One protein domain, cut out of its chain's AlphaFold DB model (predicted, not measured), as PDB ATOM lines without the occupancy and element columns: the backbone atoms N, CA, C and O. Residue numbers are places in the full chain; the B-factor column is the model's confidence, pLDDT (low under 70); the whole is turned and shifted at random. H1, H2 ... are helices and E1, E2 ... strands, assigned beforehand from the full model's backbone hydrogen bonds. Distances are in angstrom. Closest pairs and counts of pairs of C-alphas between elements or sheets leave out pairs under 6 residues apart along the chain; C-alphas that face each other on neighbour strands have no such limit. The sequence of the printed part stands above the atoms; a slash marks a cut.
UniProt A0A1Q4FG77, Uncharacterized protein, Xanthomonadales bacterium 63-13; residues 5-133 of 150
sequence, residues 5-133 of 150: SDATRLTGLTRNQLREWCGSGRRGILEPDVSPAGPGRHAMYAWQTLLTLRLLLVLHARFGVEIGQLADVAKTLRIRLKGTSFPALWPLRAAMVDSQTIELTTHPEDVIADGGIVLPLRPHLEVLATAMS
ATOM      1  N   SER A   5      65.739  26.983  44.661       93.50
ATOM      2  CA  SER A   5      66.338  25.801  44.019       93.50
ATOM      3  C   SER A   5      65.586  24.522  44.388       93.50
ATOM      4  O   SER A   5      65.166  23.775  43.502       93.50
ATOM      5  N   ASP A   6      65.337  24.309  45.679       96.38
ATOM      6  CA  ASP A   6      64.514  23.203  46.161       96.38
ATOM      7  C   ASP A   6      63.095  23.288  45.617       96.38
ATOM      8  O   ASP A   6      62.572  22.284  45.153       96.38
ATOM      9  N   ALA A   7      62.491  24.477  45.595       96.19
ATOM     10  CA  ALA A   7      61.153  24.666  45.057       96.19
ATOM     11  C   ALA A   7      61.073  24.224  43.591       96.19
ATOM     12  O   ALA A   7      60.167  23.471  43.248       96.19
ATOM     13  N   THR A   8      62.035  24.587  42.734       96.62
ATOM     14  CA  THR A   8      62.049  24.097  41.341       96.62
ATOM     15  C   THR A   8      62.165  22.575  41.257       96.62
ATOM     16  O   THR A   8      61.381  21.932  40.561       96.62
ATOM     17  N   ARG A   9      63.073  21.973  42.035       97.31
ATOM     18  CA  ARG A   9      63.282  20.517  42.067       97.31
ATOM     19  C   ARG A   9      62.055  19.764  42.585       97.31
ATOM     20  O   ARG A   9      61.662  18.757  42.010       97.31
ATOM     21  N   LEU A  10      61.453  20.252  43.666       97.56
ATOM     22  CA  LEU A  10      60.337  19.609  44.357       97.56
ATOM     23  C   LEU A  10      59.001  19.856  43.673       97.56
ATOM     24  O   LEU A  10      58.089  19.066  43.871       97.56
ATOM     25  N   THR A  11      58.850  20.917  42.881       97.19
ATOM     26  CA  THR A  11      57.595  21.194  42.163       97.19
ATOM     27  C   THR A  11      57.596  20.689  40.728       97.19
ATOM     28  O   THR A  11      56.529  20.412  40.194       97.19
ATOM     29  N   GLY A  12      58.775  20.542  40.117       96.00
ATOM     30  CA  GLY A  12      58.913  20.304  38.681       96.00
ATOM     31  C   GLY A  12      58.783  21.580  37.841       96.00
ATOM     32  O   GLY A  12      58.908  21.516  36.621       96.00
ATOM     33  N   LEU A  13      58.560  22.741  38.470       95.62
ATOM     34  CA  LEU A  13      58.563  24.025  37.778       95.62
ATOM     35  C   LEU A  13      59.975  24.377  37.315       95.62
ATOM     36  O   LEU A  13      60.954  24.259  38.056       95.62
ATOM     37  N   THR A  14      60.073  24.931  36.110       95.62
ATOM     38  CA  THR A  14      61.300  25.608  35.682       95.62
ATOM     39  C   THR A  14      61.534  26.865  36.526       95.62
ATOM     40  O   THR A  14      60.598  27.466  37.058       95.62
ATOM     41  N   ARG A  15      62.786  27.343  36.603       92.69
ATOM     42  CA  ARG A  15      63.098  28.620  37.283       92.69
ATOM     43  C   ARG A  15      62.282  29.788  36.728       92.69
ATOM     44  O   ARG A  15      61.895  30.668  37.491       92.69
ATOM     45  N   ASN A  16      62.027  29.799  35.418       92.44
ATOM     46  CA  ASN A  16      61.236  30.841  34.771       92.44
ATOM     47  C   ASN A  16      59.771  30.784  35.213       92.44
ATOM     48  O   ASN A  16      59.251  31.819  35.620       92.44
ATOM     49  N   GLN A  17      59.151  29.599  35.220       93.94
ATOM     50  CA  GLN A  17      57.774  29.429  35.698       93.94
ATOM     51  C   GLN A  17      57.646  29.781  37.179       93.94
ATOM     52  O   GLN A  17      56.784  30.575  37.533       93.94
ATOM     53  N   LEU A  18      58.544  29.284  38.040       93.75
ATOM     54  CA  LEU A  18      58.522  29.625  39.467       93.75
ATOM     55  C   LEU A  18      58.611  31.145  39.671       93.75
ATOM     56  O   LEU A  18      57.890  31.727  40.475       93.75
ATOM     57  N   ARG A  19      59.478  31.808  38.904       90.88
ATOM     58  CA  ARG A  19      59.652  33.258  38.951       90.88
ATOM     59  C   ARG A  19      58.435  34.023  38.410       90.88
ATOM     60  O   ARG A  19      58.144  35.105  38.913       90.88
ATOM     61  N   GLU A  20      57.763  33.510  37.385       91.19
ATOM     62  CA  GLU A  20      56.539  34.082  36.811       91.19
ATOM     63  C   GLU A  20      55.344  33.944  37.756       91.19
ATOM     64  O   GLU A  20      54.589  34.899  37.939       91.19
ATOM     65  N   TRP A  21      55.218  32.775  38.384       93.81
ATOM     66  CA  TRP A  21      54.099  32.408  39.242       93.81
ATOM     67  C   TRP A  21      54.227  33.023  40.638       93.81
ATOM     68  O   TRP A  21      53.223  33.461  41.191       93.81
ATOM     69  N   CYS A  22      55.447  33.113  41.180       91.19
ATOM     70  CA  CYS A  22      55.696  33.580  42.549       91.19
ATOM     71  C   CYS A  22      56.384  34.945  42.663       91.19
ATOM     72  O   CYS A  22      56.609  35.432  43.768       91.19
ATOM     73  N   GLY A  23      56.791  35.557  41.550       80.81
ATOM     74  CA  GLY A  23      57.482  36.844  41.577       80.81
ATOM     75  C   GLY A  23      56.523  38.021  41.737       80.81
ATOM     76  O   GLY A  23      55.600  38.173  40.936       80.81
ATOM     77  N   SER A  24      56.809  38.895  42.706       63.81
ATOM     78  CA  SER A  24      56.146  40.199  42.838       63.81
ATOM     79  C   SER A  24      56.313  41.019  41.548       63.81
ATOM     80  O   SER A  24      57.405  41.058  40.973       63.81
ATOM     81  N   GLY A  25      55.222  41.613  41.053       65.25
ATOM     82  CA  GLY A  25      55.195  42.394  39.807       65.25
ATOM     83  C   GLY A  25      55.128  41.582  38.504       65.25
ATOM     84  O   GLY A  25      55.330  42.144  37.430       65.25
ATOM     85  N   ARG A  26      54.879  40.265  38.572       76.00
ATOM     86  CA  ARG A  26      54.551  39.426  37.401       76.00
ATOM     87  C   ARG A  26      53.092  38.979  37.462       76.00
ATOM     88  O   ARG A  26      52.221  39.810  37.672       76.00
ATOM     89  N   ARG A  27      52.821  37.679  37.287       79.19
ATOM     90  CA  ARG A  27      51.464  37.140  37.408       79.19
ATOM     91  C   ARG A  27      51.027  36.982  38.858       79.19
ATOM     92  O   ARG A  27      49.840  37.075  39.120       79.19
ATOM     93  N   GLY A  28      51.972  36.756  39.778       82.69
ATOM     94  CA  GLY A  28      51.694  36.772  41.218       82.69
ATOM     95  C   GLY A  28      50.624  35.769  41.658       82.69
ATOM     96  O   GLY A  28      49.852  36.067  42.559       82.69
ATOM     97  N   ILE A  29      50.573  34.595  41.020       90.31
ATOM     98  CA  ILE A  29      49.604  33.526  41.315       90.31
ATOM     99  C   ILE A  29      49.716  33.097  42.779       90.31
ATOM    100  O   ILE A  29      48.715  32.849  43.448       90.31
ATOM    101  N   LEU A  30      50.953  32.965  43.267       90.94
ATOM    102  CA  LEU A  30      51.224  32.470  44.605       90.94
ATOM    103  C   LEU A  30      52.512  33.049  45.174       90.94
ATOM    104  O   LEU A  30      53.600  32.722  44.709       90.94
ATOM    105  N   GLU A  31      52.408  33.861  46.218       91.19
ATOM    106  CA  GLU A  31      53.583  34.418  46.884       91.19
ATOM    107  C   GLU A  31      54.369  33.353  47.673       91.19
ATOM    108  O   GLU A  31      53.772  32.412  48.210       91.19
ATOM    109  N   PRO A  32      55.707  33.485  47.768       92.81
ATOM    110  CA  PRO A  32      56.494  32.693  48.706       92.81
ATOM    111  C   PRO A  32      56.071  32.988  50.153       92.81
ATOM    112  O   PRO A  32      55.614  34.084  50.467       92.81
ATOM    113  N   ASP A  33      56.278  32.035  51.061       93.38
ATOM    114  CA  ASP A  33      55.943  32.225  52.481       93.38
ATOM    115  C   ASP A  33      56.865  33.239  53.168       93.38
ATOM    116  O   ASP A  33      56.455  33.921  54.104       93.38
ATOM    117  N   VAL A  34      58.104  33.363  52.683       91.31
ATOM    118  CA  VAL A  34      59.006  34.465  53.036       91.31
ATOM    119  C   VAL A  34      59.513  35.108  51.756       91.31
ATOM    120  O   VAL A  34      60.191  34.459  50.954       91.31
ATOM    121  N   SER A  35      59.206  36.389  51.578       86.31
ATOM    122  CA  SER A  35      59.688  37.180  50.448       86.31
ATOM    123  C   SER A  35      61.200  37.424  50.525       86.31
ATOM    124  O   SER A  35      61.748  37.602  51.616       86.31
ATOM    125  N   PRO A  36      61.898  37.471  49.377       85.12
ATOM    126  CA  PRO A  36      63.304  37.846  49.349       85.12
ATOM    127  C   PRO A  36      63.455  39.318  49.757       85.12
ATOM    128  O   PRO A  36      62.667  40.167  49.346       85.12
ATOM    129  N   ALA A  37      64.478  39.632  50.551       80.69
ATOM    130  CA  ALA A  37      64.670  40.965  51.134       80.69
ATOM    131  C   ALA A  37      66.110  41.478  50.944       80.69
ATOM    132  O   ALA A  37      66.755  41.924  51.893       80.69
ATOM    133  N   GLY A  38      66.615  41.382  49.708       73.19
ATOM    134  CA  GLY A  38      67.926  41.892  49.293       73.19
ATOM    135  C   GLY A  38      68.992  40.811  49.050       73.19
ATOM    136  O   GLY A  38      68.685  39.615  49.073       73.19
ATOM    137  N   PRO A  39      70.248  41.215  48.782       66.44
ATOM    138  CA  PRO A  39      71.350  40.295  48.500       66.44
ATOM    139  C   PRO A  39      71.517  39.240  49.603       66.44
ATOM    140  O   PRO A  39      71.552  39.567  50.785       66.44
ATOM    141  N   GLY A  40      71.578  37.962  49.217       71.31
ATOM    142  CA  GLY A  40      71.718  36.826  50.142       71.31
ATOM    143  C   GLY A  40      70.446  36.424  50.905       71.31
ATOM    144  O   GLY A  40      70.432  35.383  51.557       71.31
ATOM    145  N   ARG A  41      69.353  37.193  50.809       78.44
ATOM    146  CA  ARG A  41      68.060  36.860  51.425       78.44
ATOM    147  C   ARG A  41      67.132  36.230  50.399       78.44
ATOM    148  O   ARG A  41      66.443  36.916  49.645       78.44
ATOM    149  N   HIS A  42      67.144  34.903  50.374       85.38
ATOM    150  CA  HIS A  42      66.364  34.106  49.436       85.38
ATOM    151  C   HIS A  42      64.892  34.003  49.840       85.38
ATOM    152  O   HIS A  42      64.555  34.019  51.023       85.38
ATOM    153  N   ALA A  43      64.029  33.848  48.836       90.81
ATOM    154  CA  ALA A  43      62.639  33.478  49.053       90.81
ATOM    155  C   ALA A  43      62.558  32.079  49.681       90.81
ATOM    156  O   ALA A  43      63.283  31.173  49.246       90.81
ATOM    157  N   MET A  44      61.669  31.906  50.660       94.62
ATOM    158  CA  MET A  44      61.454  30.624  51.332       94.62
ATOM    159  C   MET A  44      60.032  30.122  51.107       94.62
ATOM    160  O   MET A  44      59.072  30.891  51.122       94.62
ATOM    161  N   TYR A  45      59.922  28.810  50.941       95.69
ATOM    162  CA  TYR A  45      58.684  28.106  50.642       95.69
ATOM    163  C   TYR A  45      58.421  27.049  51.720       95.69
ATOM    164  O   TYR A  45      59.285  26.224  52.044       95.69
ATOM    165  N   ALA A  46      57.232  27.072  52.301       96.38
ATOM    166  CA  ALA A  46      56.705  26.023  53.157       96.38
ATOM    167  C   ALA A  46      56.156  24.868  52.307       96.38
ATOM    168  O   ALA A  46      55.916  25.008  51.105       96.38
ATOM    169  N   TRP A  47      55.950  23.705  52.928       97.06
ATOM    170  CA  TRP A  47      55.473  22.522  52.211       97.06
ATOM    171  C   TRP A  47      54.080  22.740  51.605       97.06
ATOM    172  O   TRP A  47      53.814  22.207  50.532       97.06
ATOM    173  N   GLN A  48      53.224  23.555  52.236       96.94
ATOM    174  CA  GLN A  48      51.897  23.895  51.718       96.94
ATOM    175  C   GLN A  48      52.019  24.591  50.365       96.94
ATOM    176  O   GLN A  48      51.396  24.179  49.394       96.94
ATOM    177  N   THR A  49      52.889  25.597  50.286       96.50
ATOM    178  CA  THR A  49      53.153  26.353  49.060       96.50
ATOM    179  C   THR A  49      53.748  25.458  47.978       96.50
ATOM    180  O   THR A  49      53.330  25.527  46.825       96.50
ATOM    181  N   LEU A  50      54.662  24.551  48.338       97.62
ATOM    182  CA  LEU A  50      55.197  23.571  47.387       97.62
ATOM    183  C   LEU A  50      54.124  22.601  46.873       97.62
ATOM    184  O   LEU A  50      54.091  22.317  45.677       97.62
ATOM    185  N   LEU A  51      53.242  22.106  47.745       98.06
ATOM    186  CA  LEU A  51      52.136  21.233  47.351       98.06
ATOM    187  C   LEU A  51      51.162  21.967  46.426       98.06
ATOM    188  O   LEU A  51      50.795  21.429  45.383       98.06
ATOM    189  N   THR A  52      50.809  23.211  46.757       97.38
ATOM    190  CA  THR A  52      49.993  24.071  45.896       97.38
ATOM    191  C   THR A  52      50.627  24.211  44.515       97.38
ATOM    192  O   THR A  52      49.986  23.883  43.523       97.38
ATOM    193  N   LEU A  53      51.904  24.591  44.424       97.38
ATOM    194  CA  LEU A  53      52.599  24.738  43.140       97.38
ATOM    195  C   LEU A  53      52.639  23.437  42.323       97.38
ATOM    196  O   LEU A  53      52.454  23.481  41.107       97.38
ATOM    197  N   ARG A  54      52.837  22.282  42.976       97.50
ATOM    198  CA  ARG A  54      52.788  20.964  42.315       97.50
ATOM    199  C   ARG A  54      51.427  20.700  41.676       97.50
ATOM    200  O   ARG A  54      51.373  20.235  40.542       97.50
ATOM    201  N   LEU A  55      50.344  20.990  42.394       97.50
ATOM    202  CA  LEU A  55      48.984  20.750  41.915       97.50
ATOM    203  C   LEU A  55      48.597  21.732  40.803       97.50
ATOM    204  O   LEU A  55      48.083  21.303  39.773       97.50
ATOM    205  N   LEU A  56      48.936  23.017  40.940       96.50
ATOM    206  CA  LEU A  56      48.706  24.016  39.890       96.50
ATOM    207  C   LEU A  56      49.459  23.678  38.598       96.50
ATOM    208  O   LEU A  56      48.917  23.856  37.511       96.50
ATOM    209  N   LEU A  57      50.687  23.152  38.697       96.81
ATOM    210  CA  LEU A  57      51.425  22.687  37.522       96.81
ATOM    211  C   LEU A  57      50.700  21.540  36.817       96.81
ATOM    212  O   LEU A  57      50.648  21.531  35.592       96.81
ATOM    213  N   VAL A  58      50.116  20.598  37.561       96.81
ATOM    214  CA  VAL A  58      49.320  19.515  36.967       96.81
ATOM    215  C   VAL A  58      48.069  20.063  36.283       96.81
ATOM    216  O   VAL A  58      47.819  19.704  35.133       96.81
ATOM    217  N   LEU A  59      47.326  20.954  36.945       95.25
ATOM    218  CA  LEU A  59      46.141  21.599  36.370       95.25
ATOM    219  C   LEU A  59      46.479  22.336  35.071       95.25
ATOM    220  O   LEU A  59      45.822  22.142  34.051       95.25
ATOM    221  N   HIS A  60      47.557  23.114  35.076       95.06
ATOM    222  CA  HIS A  60      47.992  23.857  33.903       95.06
ATOM    223  C   HIS A  60      48.496  22.944  32.777       95.06
ATOM    224  O   HIS A  60      48.061  23.063  31.636       95.06
ATOM    225  N   ALA A  61      49.412  22.021  33.086       95.81
ATOM    226  CA  ALA A  61      50.130  21.250  32.073       95.81
ATOM    227  C   ALA A  61      49.334  20.062  31.518       95.81
ATOM    228  O   ALA A  61      49.572  19.664  30.381       95.81
ATOM    229  N   ARG A  62      48.431  19.464  32.308       94.81
ATOM    230  CA  ARG A  62      47.649  18.287  31.884       94.81
ATOM    231  C   ARG A  62      46.210  18.610  31.521       94.81
ATOM    232  O   ARG A  62      45.666  17.948  30.648       94.81
ATOM    233  N   PHE A  63      45.611  19.599  32.178       92.88
ATOM    234  CA  PHE A  63      44.199  19.941  31.990       92.88
ATOM    235  C   PHE A  63      43.993  21.300  31.314       92.88
ATOM    236  O   PHE A  63      42.858  21.690  31.068       92.88
ATOM    237  N   GLY A  64      45.074  22.018  30.992       91.62
ATOM    238  CA  GLY A  64      44.999  23.278  30.256       91.62
ATOM    239  C   GLY A  64      44.386  24.430  31.048       91.62
ATOM    240  O   GLY A  64      43.999  25.425  30.441       91.62
ATOM    241  N   VAL A  65      44.304  24.330  32.383       91.31
ATOM    242  CA  VAL A  65      43.753  25.410  33.213       91.31
ATOM    243  C   VAL A  65      44.583  26.675  33.009       91.31
ATOM    244  O   VAL A  65      45.818  26.674  33.127       91.31
ATOM    245  N   GLU A  66      43.898  27.762  32.671       90.44
ATOM    246  CA  GLU A  66      44.541  29.027  32.366       90.44
ATOM    247  C   GLU A  66      45.195  29.624  33.604       90.44
ATOM    248  O   GLU A  66      44.639  29.641  34.699       90.44
ATOM    249  N   ILE A  67      46.369  30.216  33.409       86.31
ATOM    250  CA  ILE A  67      47.145  30.795  34.503       86.31
ATOM    251  C   ILE A  67      46.376  31.894  35.263       86.31
ATOM    252  O   ILE A  67      46.583  32.053  36.463       86.31
ATOM    253  N   GLY A  68      45.483  32.630  34.591       84.88
ATOM    254  CA  GLY A  68      44.637  33.636  35.245       84.88
ATOM    255  C   GLY A  68      43.684  33.040  36.287       84.88
ATOM    256  O   GLY A  68      43.456  33.656  37.320       84.88
ATOM    257  N   GLN A  69      43.200  31.817  36.056       86.12
ATOM    258  CA  GLN A  69      42.282  31.104  36.952       86.12
ATOM    259  C   GLN A  69      43.022  30.440  38.124       86.12
ATOM    260  O   GLN A  69      42.482  30.280  39.217       86.12
ATOM    261  N   LEU A  70      44.307  30.116  37.937       91.44
ATOM    262  CA  LEU A  70      45.118  29.452  38.961       91.44
ATOM    263  C   LEU A  70      45.306  30.286  40.234       91.44
ATOM    264  O   LEU A  70      45.607  29.699  41.267       91.44
ATOM    265  N   ALA A  71      45.165  31.615  40.195       91.62
ATOM    266  CA  ALA A  71      45.350  32.456  41.380       91.62
ATOM    267  C   ALA A  71      44.272  32.189  42.445       91.62
ATOM    268  O   ALA A  71      44.591  32.008  43.625       91.62
ATOM    269  N   ASP A  72      43.010  32.080  42.027       92.00
ATOM    270  CA  ASP A  72      41.894  31.777  42.927       92.00
ATOM    271  C   ASP A  72      41.965  30.332  43.431       92.00
ATOM    272  O   ASP A  72      41.829  30.081  44.635       92.00
ATOM    273  N   VAL A  73      42.328  29.395  42.548       93.94
ATOM    274  CA  VAL A  73      42.587  27.995  42.916       93.94
ATOM    275  C   VAL A  73      43.732  27.899  43.933       93.94
ATOM    276  O   VAL A  73      43.639  27.187  44.932       93.94
ATOM    277  N   ALA A  74      44.818  28.651  43.737       94.31
ATOM    278  CA  ALA A  74      45.949  28.677  44.661       94.31
ATOM    279  C   ALA A  74      45.543  29.217  46.037       94.31
ATOM    280  O   ALA A  74      45.946  28.677  47.071       94.31
ATOM    281  N   LYS A  75      44.732  30.279  46.051       92.38
ATOM    282  CA  LYS A  75      44.229  30.913  47.270       92.38
ATOM    283  C   LYS A  75      43.326  29.969  48.057       92.38
ATOM    284  O   LYS A  75      43.550  29.787  49.256       92.38
ATOM    285  N   THR A  76      42.343  29.353  47.403       93.56
ATOM    286  CA  THR A  76      41.427  28.397  48.043       93.56
ATOM    287  C   THR A  76      42.193  27.194  48.587       93.56
ATOM    288  O   THR A  76      42.059  26.868  49.769       93.56
ATOM    289  N   LEU A  77      43.118  26.631  47.805       94.81
ATOM    290  CA  LEU A  77      43.962  25.525  48.250       94.81
ATOM    291  C   LEU A  77      44.826  25.883  49.465       94.81
ATOM    292  O   LEU A  77      44.894  25.109  50.421       94.81
ATOM    293  N   ARG A  78      45.474  27.057  49.477       93.31
ATOM    294  CA  ARG A  78      46.281  27.490  50.633       93.31
ATOM    295  C   ARG A  78      45.446  27.652  51.895       93.31
ATOM    296  O   ARG A  78      45.920  27.295  52.973       93.31
ATOM    297  N   ILE A  79      44.221  28.166  51.776       93.12
ATOM    298  CA  ILE A  79      43.296  28.278  52.910       93.12
ATOM    299  C   ILE A  79      42.999  26.890  53.477       93.12
ATOM    300  O   ILE A  79      43.109  26.702  54.689       93.12
ATOM    301  N   ARG A  80      42.691  25.911  52.615       94.00
ATOM    302  CA  ARG A  80      42.438  24.527  53.043       94.00
ATOM    303  C   ARG A  80      43.669  23.908  53.713       94.00
ATOM    304  O   ARG A  80      43.548  23.349  54.793       94.00
ATOM    305  N   LEU A  81      44.862  24.092  53.146       95.38
ATOM    306  CA  LEU A  81      46.102  23.514  53.681       95.38
ATOM    307  C   LEU A  81      46.584  24.147  54.996       95.38
ATOM    308  O   LEU A  81      47.279  23.483  55.763       95.38
ATOM    309  N   LYS A  82      46.250  25.410  55.291       91.38
ATOM    310  CA  LYS A  82      46.722  26.101  56.508       91.38
ATOM    311  C   LYS A  82      46.240  25.429  57.802       91.38
ATOM    312  O   LYS A  82      46.950  25.480  58.802       91.38
ATOM    313  N   GLY A  83      45.056  24.817  57.783       86.19
ATOM    314  CA  GLY A  83      44.463  24.121  58.931       86.19
ATOM    315  C   GLY A  83      44.726  22.614  58.970       86.19
ATOM    316  O   GLY A  83      44.281  21.952  59.903       86.19
ATOM    317  N   THR A  84      45.423  22.059  57.975       93.19
ATOM    318  CA  THR A  84      45.578  20.610  57.817       93.19
ATOM    319  C   THR A  84      47.021  20.194  58.061       93.19
ATOM    320  O   THR A  84      47.958  20.738  57.474       93.19
ATOM    321  N   SER A  85      47.216  19.208  58.938       93.81
ATOM    322  CA  SER A  85      48.535  18.615  59.149       93.81
ATOM    323  C   SER A  85      48.952  17.795  57.927       93.81
ATOM    324  O   SER A  85      48.115  17.217  57.237       93.81
ATOM    325  N   PHE A  86      50.257  17.715  57.661       94.56
ATOM    326  CA  PHE A  86      50.770  16.979  56.503       94.56
ATOM    327  C   PHE A  86      50.304  15.504  56.458       94.56
ATOM    328  O   PHE A  86      49.825  15.086  55.405       94.56
ATOM    329  N   PRO A  87      50.338  14.723  57.563       93.25
ATOM    330  CA  PRO A  87      49.876  13.332  57.533       93.25
ATOM    331  C   PRO A  87      48.374  13.182  57.260       93.25
ATOM    332  O   PRO A  87      47.953  12.189  56.677       93.25
ATOM    333  N   ALA A  88      47.551  14.170  57.623       94.50
ATOM    334  CA  ALA A  88      46.112  14.118  57.362       94.50
ATOM    335  C   ALA A  88      45.767  14.209  55.863       94.50
ATOM    336  O   ALA A  88      44.623  13.974  55.486       94.50
ATOM    337  N   LEU A  89      46.738  14.533  55.001       96.06
ATOM    338  CA  LEU A  89      46.545  14.643  53.556       96.06
ATOM    339  C   LEU A  89      46.616  13.302  52.820       96.06
ATOM    340  O   LEU A  89      46.129  13.221  51.694       96.06
ATOM    341  N   TRP A  90      47.205  12.261  53.416       95.12
ATOM    342  CA  TRP A  90      47.385  10.956  52.768       95.12
ATOM    343  C   TRP A  90      46.102  10.335  52.190       95.12
ATOM    344  O   TRP A  90      46.138   9.888  51.036       95.12
ATOM    345  N   PRO A  91      44.957  10.336  52.904       94.31
ATOM    346  CA  PRO A  91      43.714   9.808  52.349       94.31
ATOM    347  C   PRO A  91      43.023  10.781  51.380       94.31
ATOM    348  O   PRO A  91      42.132  10.367  50.643       94.31
ATOM    349  N   LEU A  92      43.414  12.059  51.350       96.31
ATOM    350  CA  LEU A  92      42.684  13.102  50.632       96.31
ATOM    351  C   LEU A  92      43.003  13.139  49.131       96.31
ATOM    352  O   LEU A  92      44.014  12.633  48.626       96.31
ATOM    353  N   ARG A  93      42.096  13.776  48.402       97.06
ATOM    354  CA  ARG A  93      42.200  14.160  46.996       97.06
ATOM    355  C   ARG A  93      41.987  15.662  46.893       97.06
ATOM    356  O   ARG A  93      41.228  16.218  47.681       97.06
ATOM    357  N   ALA A  94      42.652  16.303  45.937       97.19
ATOM    358  CA  ALA A  94      42.334  17.677  45.579       97.19
ATOM    359  C   ALA A  94      41.292  17.652  44.459       97.19
ATOM    360  O   ALA A  94      41.565  17.111  43.390       97.19
ATOM    361  N   ALA A  95      40.107  18.186  44.721       96.56
ATOM    362  CA  ALA A  95      38.972  18.136  43.814       96.56
ATOM    363  C   ALA A  95      38.587  19.558  43.404       96.56
ATOM    364  O   ALA A  95      38.305  20.400  44.253       96.56
ATOM    365  N   MET A  96      38.652  19.839  42.109       93.94
ATOM    366  CA  MET A  96      38.322  21.126  41.520       93.94
ATOM    367  C   MET A  96      36.862  21.080  41.071       93.94
ATOM    368  O   MET A  96      36.532  20.349  40.134       93.94
ATOM    369  N   VAL A  97      36.012  21.808  41.797       84.19
ATOM    370  CA  VAL A  97      34.548  21.813  41.622       84.19
ATOM    371  C   VAL A  97      34.149  22.743  40.477       84.19
ATOM    372  O   VAL A  97      33.247  22.439  39.704       84.19
ATOM    373  N   ASP A  98      34.867  23.855  40.331       85.56
ATOM    374  CA  ASP A  98      34.696  24.832  39.259       85.56
ATOM    375  C   ASP A  98      36.060  25.416  38.837       85.56
ATOM    376  O   ASP A  98      37.110  25.022  39.339       85.56
ATOM    377  N   SER A  99      36.077  26.373  37.908       83.19
ATOM    378  CA  SER A  99      37.311  26.998  37.401       83.19
ATOM    379  C   SER A  99      38.144  27.771  38.441       83.19
ATOM    380  O   SER A  99      39.253  28.199  38.135       83.19
ATOM    381  N   GLN A 100      37.624  28.011  39.642       86.94
ATOM    382  CA  GLN A 100      38.201  28.910  40.648       86.94
ATOM    383  C   GLN A 100      38.396  28.241  42.013       86.94
ATOM    384  O   GLN A 100      39.214  28.704  42.815       86.94
ATOM    385  N   THR A 101      37.669  27.162  42.298       89.19
ATOM    386  CA  THR A 101      37.646  26.529  43.615       89.19
ATOM    387  C   THR A 101      38.222  25.120  43.591       89.19
ATOM    388  O   THR A 101      37.968  24.309  42.701       89.19
ATOM    389  N   ILE A 102      39.023  24.822  44.616       93.94
ATOM    390  CA  ILE A 102      39.530  23.478  44.868       93.94
ATOM    391  C   ILE A 102      39.357  23.109  46.336       93.94
ATOM    392  O   ILE A 102      39.606  23.906  47.247       93.94
ATOM    393  N   GLU A 103      38.946  21.871  46.557       94.19
ATOM    394  CA  GLU A 103      38.653  21.313  47.865       94.19
ATOM    395  C   GLU A 103      39.521  20.089  48.153       94.19
ATOM    396  O   GLU A 103      40.091  19.477  47.251       94.19
ATOM    397  N   LEU A 104      39.647  19.747  49.436       95.50
ATOM    398  CA  LEU A 104      40.327  18.538  49.886       95.50
ATOM    399  C   LEU A 104      39.274  17.576  50.433       95.50
ATOM    400  O   LEU A 104      38.646  17.880  51.445       95.50
ATOM    401  N   THR A 105      39.082  16.434  49.777       94.94
ATOM    402  CA  THR A 105      38.019  15.474  50.120       94.94
ATOM    403  C   THR A 105      38.530  14.034  50.110       94.94
ATOM    404  O   THR A 105      39.458  13.703  49.370       94.94
ATOM    405  N   THR A 106      37.932  13.167  50.929       94.19
ATOM    406  CA  THR A 106      38.060  11.703  50.802       94.19
ATOM    407  C   THR A 106      37.030  11.106  49.842       94.19
ATOM    408  O   THR A 106      37.210   9.969  49.422       94.19
ATOM    409  N   HIS A 107      35.987  11.865  49.503       93.12
ATOM    410  CA  HIS A 107      34.831  11.445  48.712       93.12
ATOM    411  C   HIS A 107      34.692  12.381  47.500       93.12
ATOM    412  O   HIS A 107      34.063  13.437  47.601       93.12
ATOM    413  N   PRO A 108      35.411  12.110  46.395       93.19
ATOM    414  CA  PRO A 108      35.389  12.953  45.205       93.19
ATOM    415  C   PRO A 108      34.278  12.575  44.207       93.19
ATOM    416  O   PRO A 108      34.296  13.074  43.085       93.19
ATOM    417  N   GLU A 109      33.363  11.671  44.560       93.38
ATOM    418  CA  GLU A 109      32.400  11.049  43.642       93.38
ATOM    419  C   GLU A 109      31.476  12.080  42.992       93.38
ATOM    420  O   GLU A 109      31.309  12.053  41.774       93.38
ATOM    421  N   ASP A 110      30.959  13.025  43.780       89.31
ATOM    422  CA  ASP A 110      30.073  14.084  43.286       89.31
ATOM    423  C   ASP A 110      30.802  14.996  42.286       89.31
ATOM    424  O   ASP A 110      30.289  15.299  41.213       89.31
ATOM    425  N   VAL A 111      32.065  15.337  42.569       91.38
ATOM    426  CA  VAL A 111      32.890  16.158  41.666       91.38
ATOM    427  C   VAL A 111      33.139  15.439  40.343       91.38
ATOM    428  O   VAL A 111      33.131  16.067  39.290       91.38
ATOM    429  N   ILE A 112      33.354  14.122  40.375       90.25
ATOM    430  CA  ILE A 112      33.527  13.324  39.154       90.25
ATOM    431  C   ILE A 112      32.217  13.267  38.365       90.25
ATOM    432  O   ILE A 112      32.246  13.410  37.142       90.25
ATOM    433  N   ALA A 113      31.087  13.060  39.047       91.31
ATOM    434  CA  ALA A 113      29.770  12.988  38.420       91.31
ATOM    435  C   ALA A 113      29.410  14.290  37.686       91.31
ATOM    436  O   ALA A 113      28.873  14.234  36.579       91.31
ATOM    437  N   ASP A 114      29.804  15.433  38.246       91.12
ATOM    438  CA  ASP A 114      29.592  16.761  37.660       91.12
ATOM    439  C   ASP A 114      30.652  17.153  36.607       91.12
ATOM    440  O   ASP A 114      30.629  18.259  36.065       91.12
ATOM    441  N   GLY A 115      31.584  16.250  36.272       89.94
ATOM    442  CA  GLY A 115      32.621  16.482  35.258       89.94
ATOM    443  C   GLY A 115      33.804  17.337  35.732       89.94
ATOM    444  O   GLY A 115      34.554  17.864  34.909       89.94
ATOM    445  N   GLY A 116      33.983  17.478  37.044       92.56
ATOM    446  CA  GLY A 116      35.099  18.186  37.662       92.56
ATOM    447  C   GLY A 116      36.432  17.435  37.583       92.56
ATOM    448  O   GLY A 116      36.537  16.297  37.118       92.56
ATOM    449  N   ILE A 117      37.498  18.088  38.059       95.44
ATOM    450  CA  ILE A 117      38.863  17.539  38.008       95.44
ATOM    451  C   ILE A 117      39.269  17.034  39.386       95.44
ATOM    452  O   ILE A 117      39.279  17.787  40.353       95.44
ATOM    453  N   VAL A 118      39.704  15.777  39.470       96.88
ATOM    454  CA  VAL A 118      40.180  15.178  40.722       96.88
ATOM    455  C   VAL A 118      41.639  14.769  40.592       96.88
ATOM    456  O   VAL A 118      42.015  13.970  39.735       96.88
ATOM    457  N   LEU A 119      42.474  15.307  41.478       97.12
ATOM    458  CA  LEU A 119      43.903  15.042  41.537       97.12
ATOM    459  C   LEU A 119      44.248  14.182  42.764       97.12
ATOM    460  O   LEU A 119      43.958  14.571  43.904       97.12
ATOM    461  N   PRO A 120      44.916  13.029  42.577       95.62
ATOM    462  CA  PRO A 120      45.434  12.255  43.695       95.62
ATOM    463  C   PRO A 120      46.570  13.004  44.391       95.62
ATOM    464  O   PRO A 120      47.536  13.402  43.747       95.62
ATOM    465  N   LEU A 121      46.498  13.153  45.719       97.00
ATOM    466  CA  LEU A 121      47.559  13.830  46.475       97.00
ATOM    467  C   LEU A 121      48.795  12.956  46.687       97.00
ATOM    468  O   LEU A 121      49.901  13.488  46.721       97.00
ATOM    469  N   ARG A 122      48.631  11.630  46.796       95.56
ATOM    470  CA  ARG A 122      49.708  10.697  47.176       95.56
ATOM    471  C   ARG A 122      51.022  10.895  46.386       95.56
ATOM    472  O   ARG A 122      52.032  11.133  47.044       95.56
ATOM    473  N   PRO A 123      51.041  10.966  45.036       95.62
ATOM    474  CA  PRO A 123      52.290  11.176  44.283       95.62
ATOM    475  C   PRO A 123      52.968  12.530  44.556       95.62
ATOM    476  O   PRO A 123      54.159  12.729  44.308       95.62
ATOM    477  N   HIS A 124      52.207  13.519  45.023       97.31
ATOM    478  CA  HIS A 124      52.749  14.817  45.406       97.31
ATOM    479  C   HIS A 124      53.267  14.807  46.841       97.31
ATOM    480  O   HIS A 124      54.313  15.403  47.099       97.31
ATOM    481  N   LEU A 125      52.567  14.114  47.739       97.25
ATOM    482  CA  LEU A 125      52.949  13.959  49.136       97.25
ATOM    483  C   LEU A 125      54.219  13.122  49.287       97.25
ATOM    484  O   LEU A 125      55.091  13.534  50.033       97.25
ATOM    485  N   GLU A 126      54.393  12.034  48.534       96.62
ATOM    486  CA  GLU A 126      55.606  11.196  48.578       96.62
ATOM    487  C   GLU A 126      56.888  11.998  48.302       96.62
ATOM    488  O   GLU A 126      57.874  11.894  49.036       96.62
ATOM    489  N   VAL A 127      56.859  12.873  47.290       96.94
ATOM    490  CA  VAL A 127      57.995  13.746  46.948       96.94
ATOM    491  C   VAL A 127      58.323  14.710  48.088       96.94
ATOM    492  O   VAL A 127      59.494  14.918  48.412       96.94
ATOM    493  N   LEU A 128      57.301  15.306  48.706       97.38
ATOM    494  CA  LEU A 128      57.491  16.262  49.799       97.38
ATOM    495  C   LEU A 128      57.875  15.569  51.111       97.38
ATOM    496  O   LEU A 128      58.724  16.088  51.832       97.38
ATOM    497  N   ALA A 129      57.303  14.400  51.397       96.62
ATOM    498  CA  ALA A 129      57.627  13.577  52.556       96.62
ATOM    499  C   ALA A 129      59.101  13.173  52.521       96.62
ATOM    500  O   ALA A 129      59.825  13.432  53.478       96.62
ATOM    501  N   THR A 130      59.570  12.680  51.369       96.12
ATOM    502  CA  THR A 130      60.983  12.343  51.144       96.12
ATOM    503  C   THR A 130      61.893  13.545  51.400       96.12
ATOM    504  O   THR A 130      62.899  13.433  52.092       96.12
ATOM    505  N   ALA A 131      61.534  14.727  50.888       95.81
ATOM    506  CA  ALA A 131      62.336  15.940  51.051       95.81
ATOM    507  C   ALA A 131      62.355  16.497  52.483       95.81
ATOM    508  O   ALA A 131      63.276  17.227  52.842       95.81
ATOM    509  N   MET A 132      61.328  16.193  53.279       95.44
ATOM    510  CA  MET A 132      61.225  16.575  54.689       95.44
ATOM    511  C   MET A 132      61.688  15.465  55.643       95.44
ATOM    512  O   MET A 132      61.613  15.660  56.855       95.44
ATOM    513  N   SER A 133      62.137  14.317  55.120       94.19
ATOM    514  CA  SER A 133      62.446  13.112  55.900       94.19
ATOM    515  C   SER A 133      61.282  12.656  56.791       94.19
ATOM    516  O   SER A 133      61.482  12.225  57.926       94.19
TER     517      SER A 133
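What this domain is: This is residues 5 to 133 of the 150 residues of an uncharacterized protein of Xanthomonadales bacterium 63-13 (UniProt A0A1Q4FG77). A small three-stranded sheet has a helical hairpin, H3 and H4, packed over one face and the short helix H6 on the other; H1 packs on H3 on its side away from the sheet, H2 packs on H1, and H7, which follows E3, packs on H3 as well. A long loop, residues 23 to 46, reaches out to Pro 39 at the end of the longest axis opposite H6. The printed part has 129 residues, with seven named helices and three named strands in the order H1 H2 H3 H4 H5 E1 E2 H6 E3 H7, and is mostly helix; the sheet, in the order E2 E1 E3, is antiparallel. The whole is compact, with a radius of gyration of the C-alphas of 14.4 A, yet only just elongated, spanning 50 by 33 by 24 A.

Where its parts are: The strands are E1, residues 93 to 96, 9.7 A long from C-alpha 93 at (42.200, 14.160, 46.996); E2, residues 102 to 105, 9.7 A; and E3, residues 117 to 120, 10.2 A. H3, residues 47 to 63, is the longest helix, 23.3 A, and H4, residues 70 to 82, measures 17.9 A. H1, residues 5 to 11, begins at C-alpha 5 at (66.338, 25.801, 44.019), and H2 has residues 15 to 22. H5 has residues 86 to 89 and H6 residues 109 to 113. H7, residues 122 to 131, is 14.2 A long and ends at C-alpha 131 at (62.336, 15.940, 51.051).

How they stand to each other: E1 is the inner strand. E1 and E2 form a hairpin, with N 95 and O 103 2.8 A apart, within hydrogen-bond range; between E1 and E3, N 96 and O 117 are 2.8 A apart. E2, H6 and E3 form a split strand-helix-strand unit, two strands running the same way with E1 between them, and its crossover is right-handed. H4 has a height over the sheet of 7.1 A and H3 10.0 A, on the same face; H6 is on the opposite face. H3 and H4, a helical hairpin, touch at Gln 48 and Leu 81, their closest C-alphas, 6.1 A apart. H3 touches H7, closest C-alphas Leu 51 and His 124, 6.7 A, and touches H1 with residues 50 to 57 alone, closest C-alphas Thr 11 and Arg 54, 4.8 A. H1 touches H2, about perpendicular at 76 degrees, closest C-alphas Thr 8 and Arg 15, 6.2 A. H5 and H7 are close but not clearly touching, closest C-alphas Leu 89 and Leu 125, 7.8 A. Every O i to N i+4 pair is within hydrogen-bond range in H1, H2, H3, H4 and H6, and 5 of 6 in H7; H5 is too short for one.

The domain as a whole: The C-alphas farthest apart, of Pro 39 and Ala 113, are 50.8 A apart. The printed part has no cut. The link from H2 to H3 is long, 24 residues. The mean pLDDT of the printed part is 92.0, and residues 24, 25 and 39 are under 70.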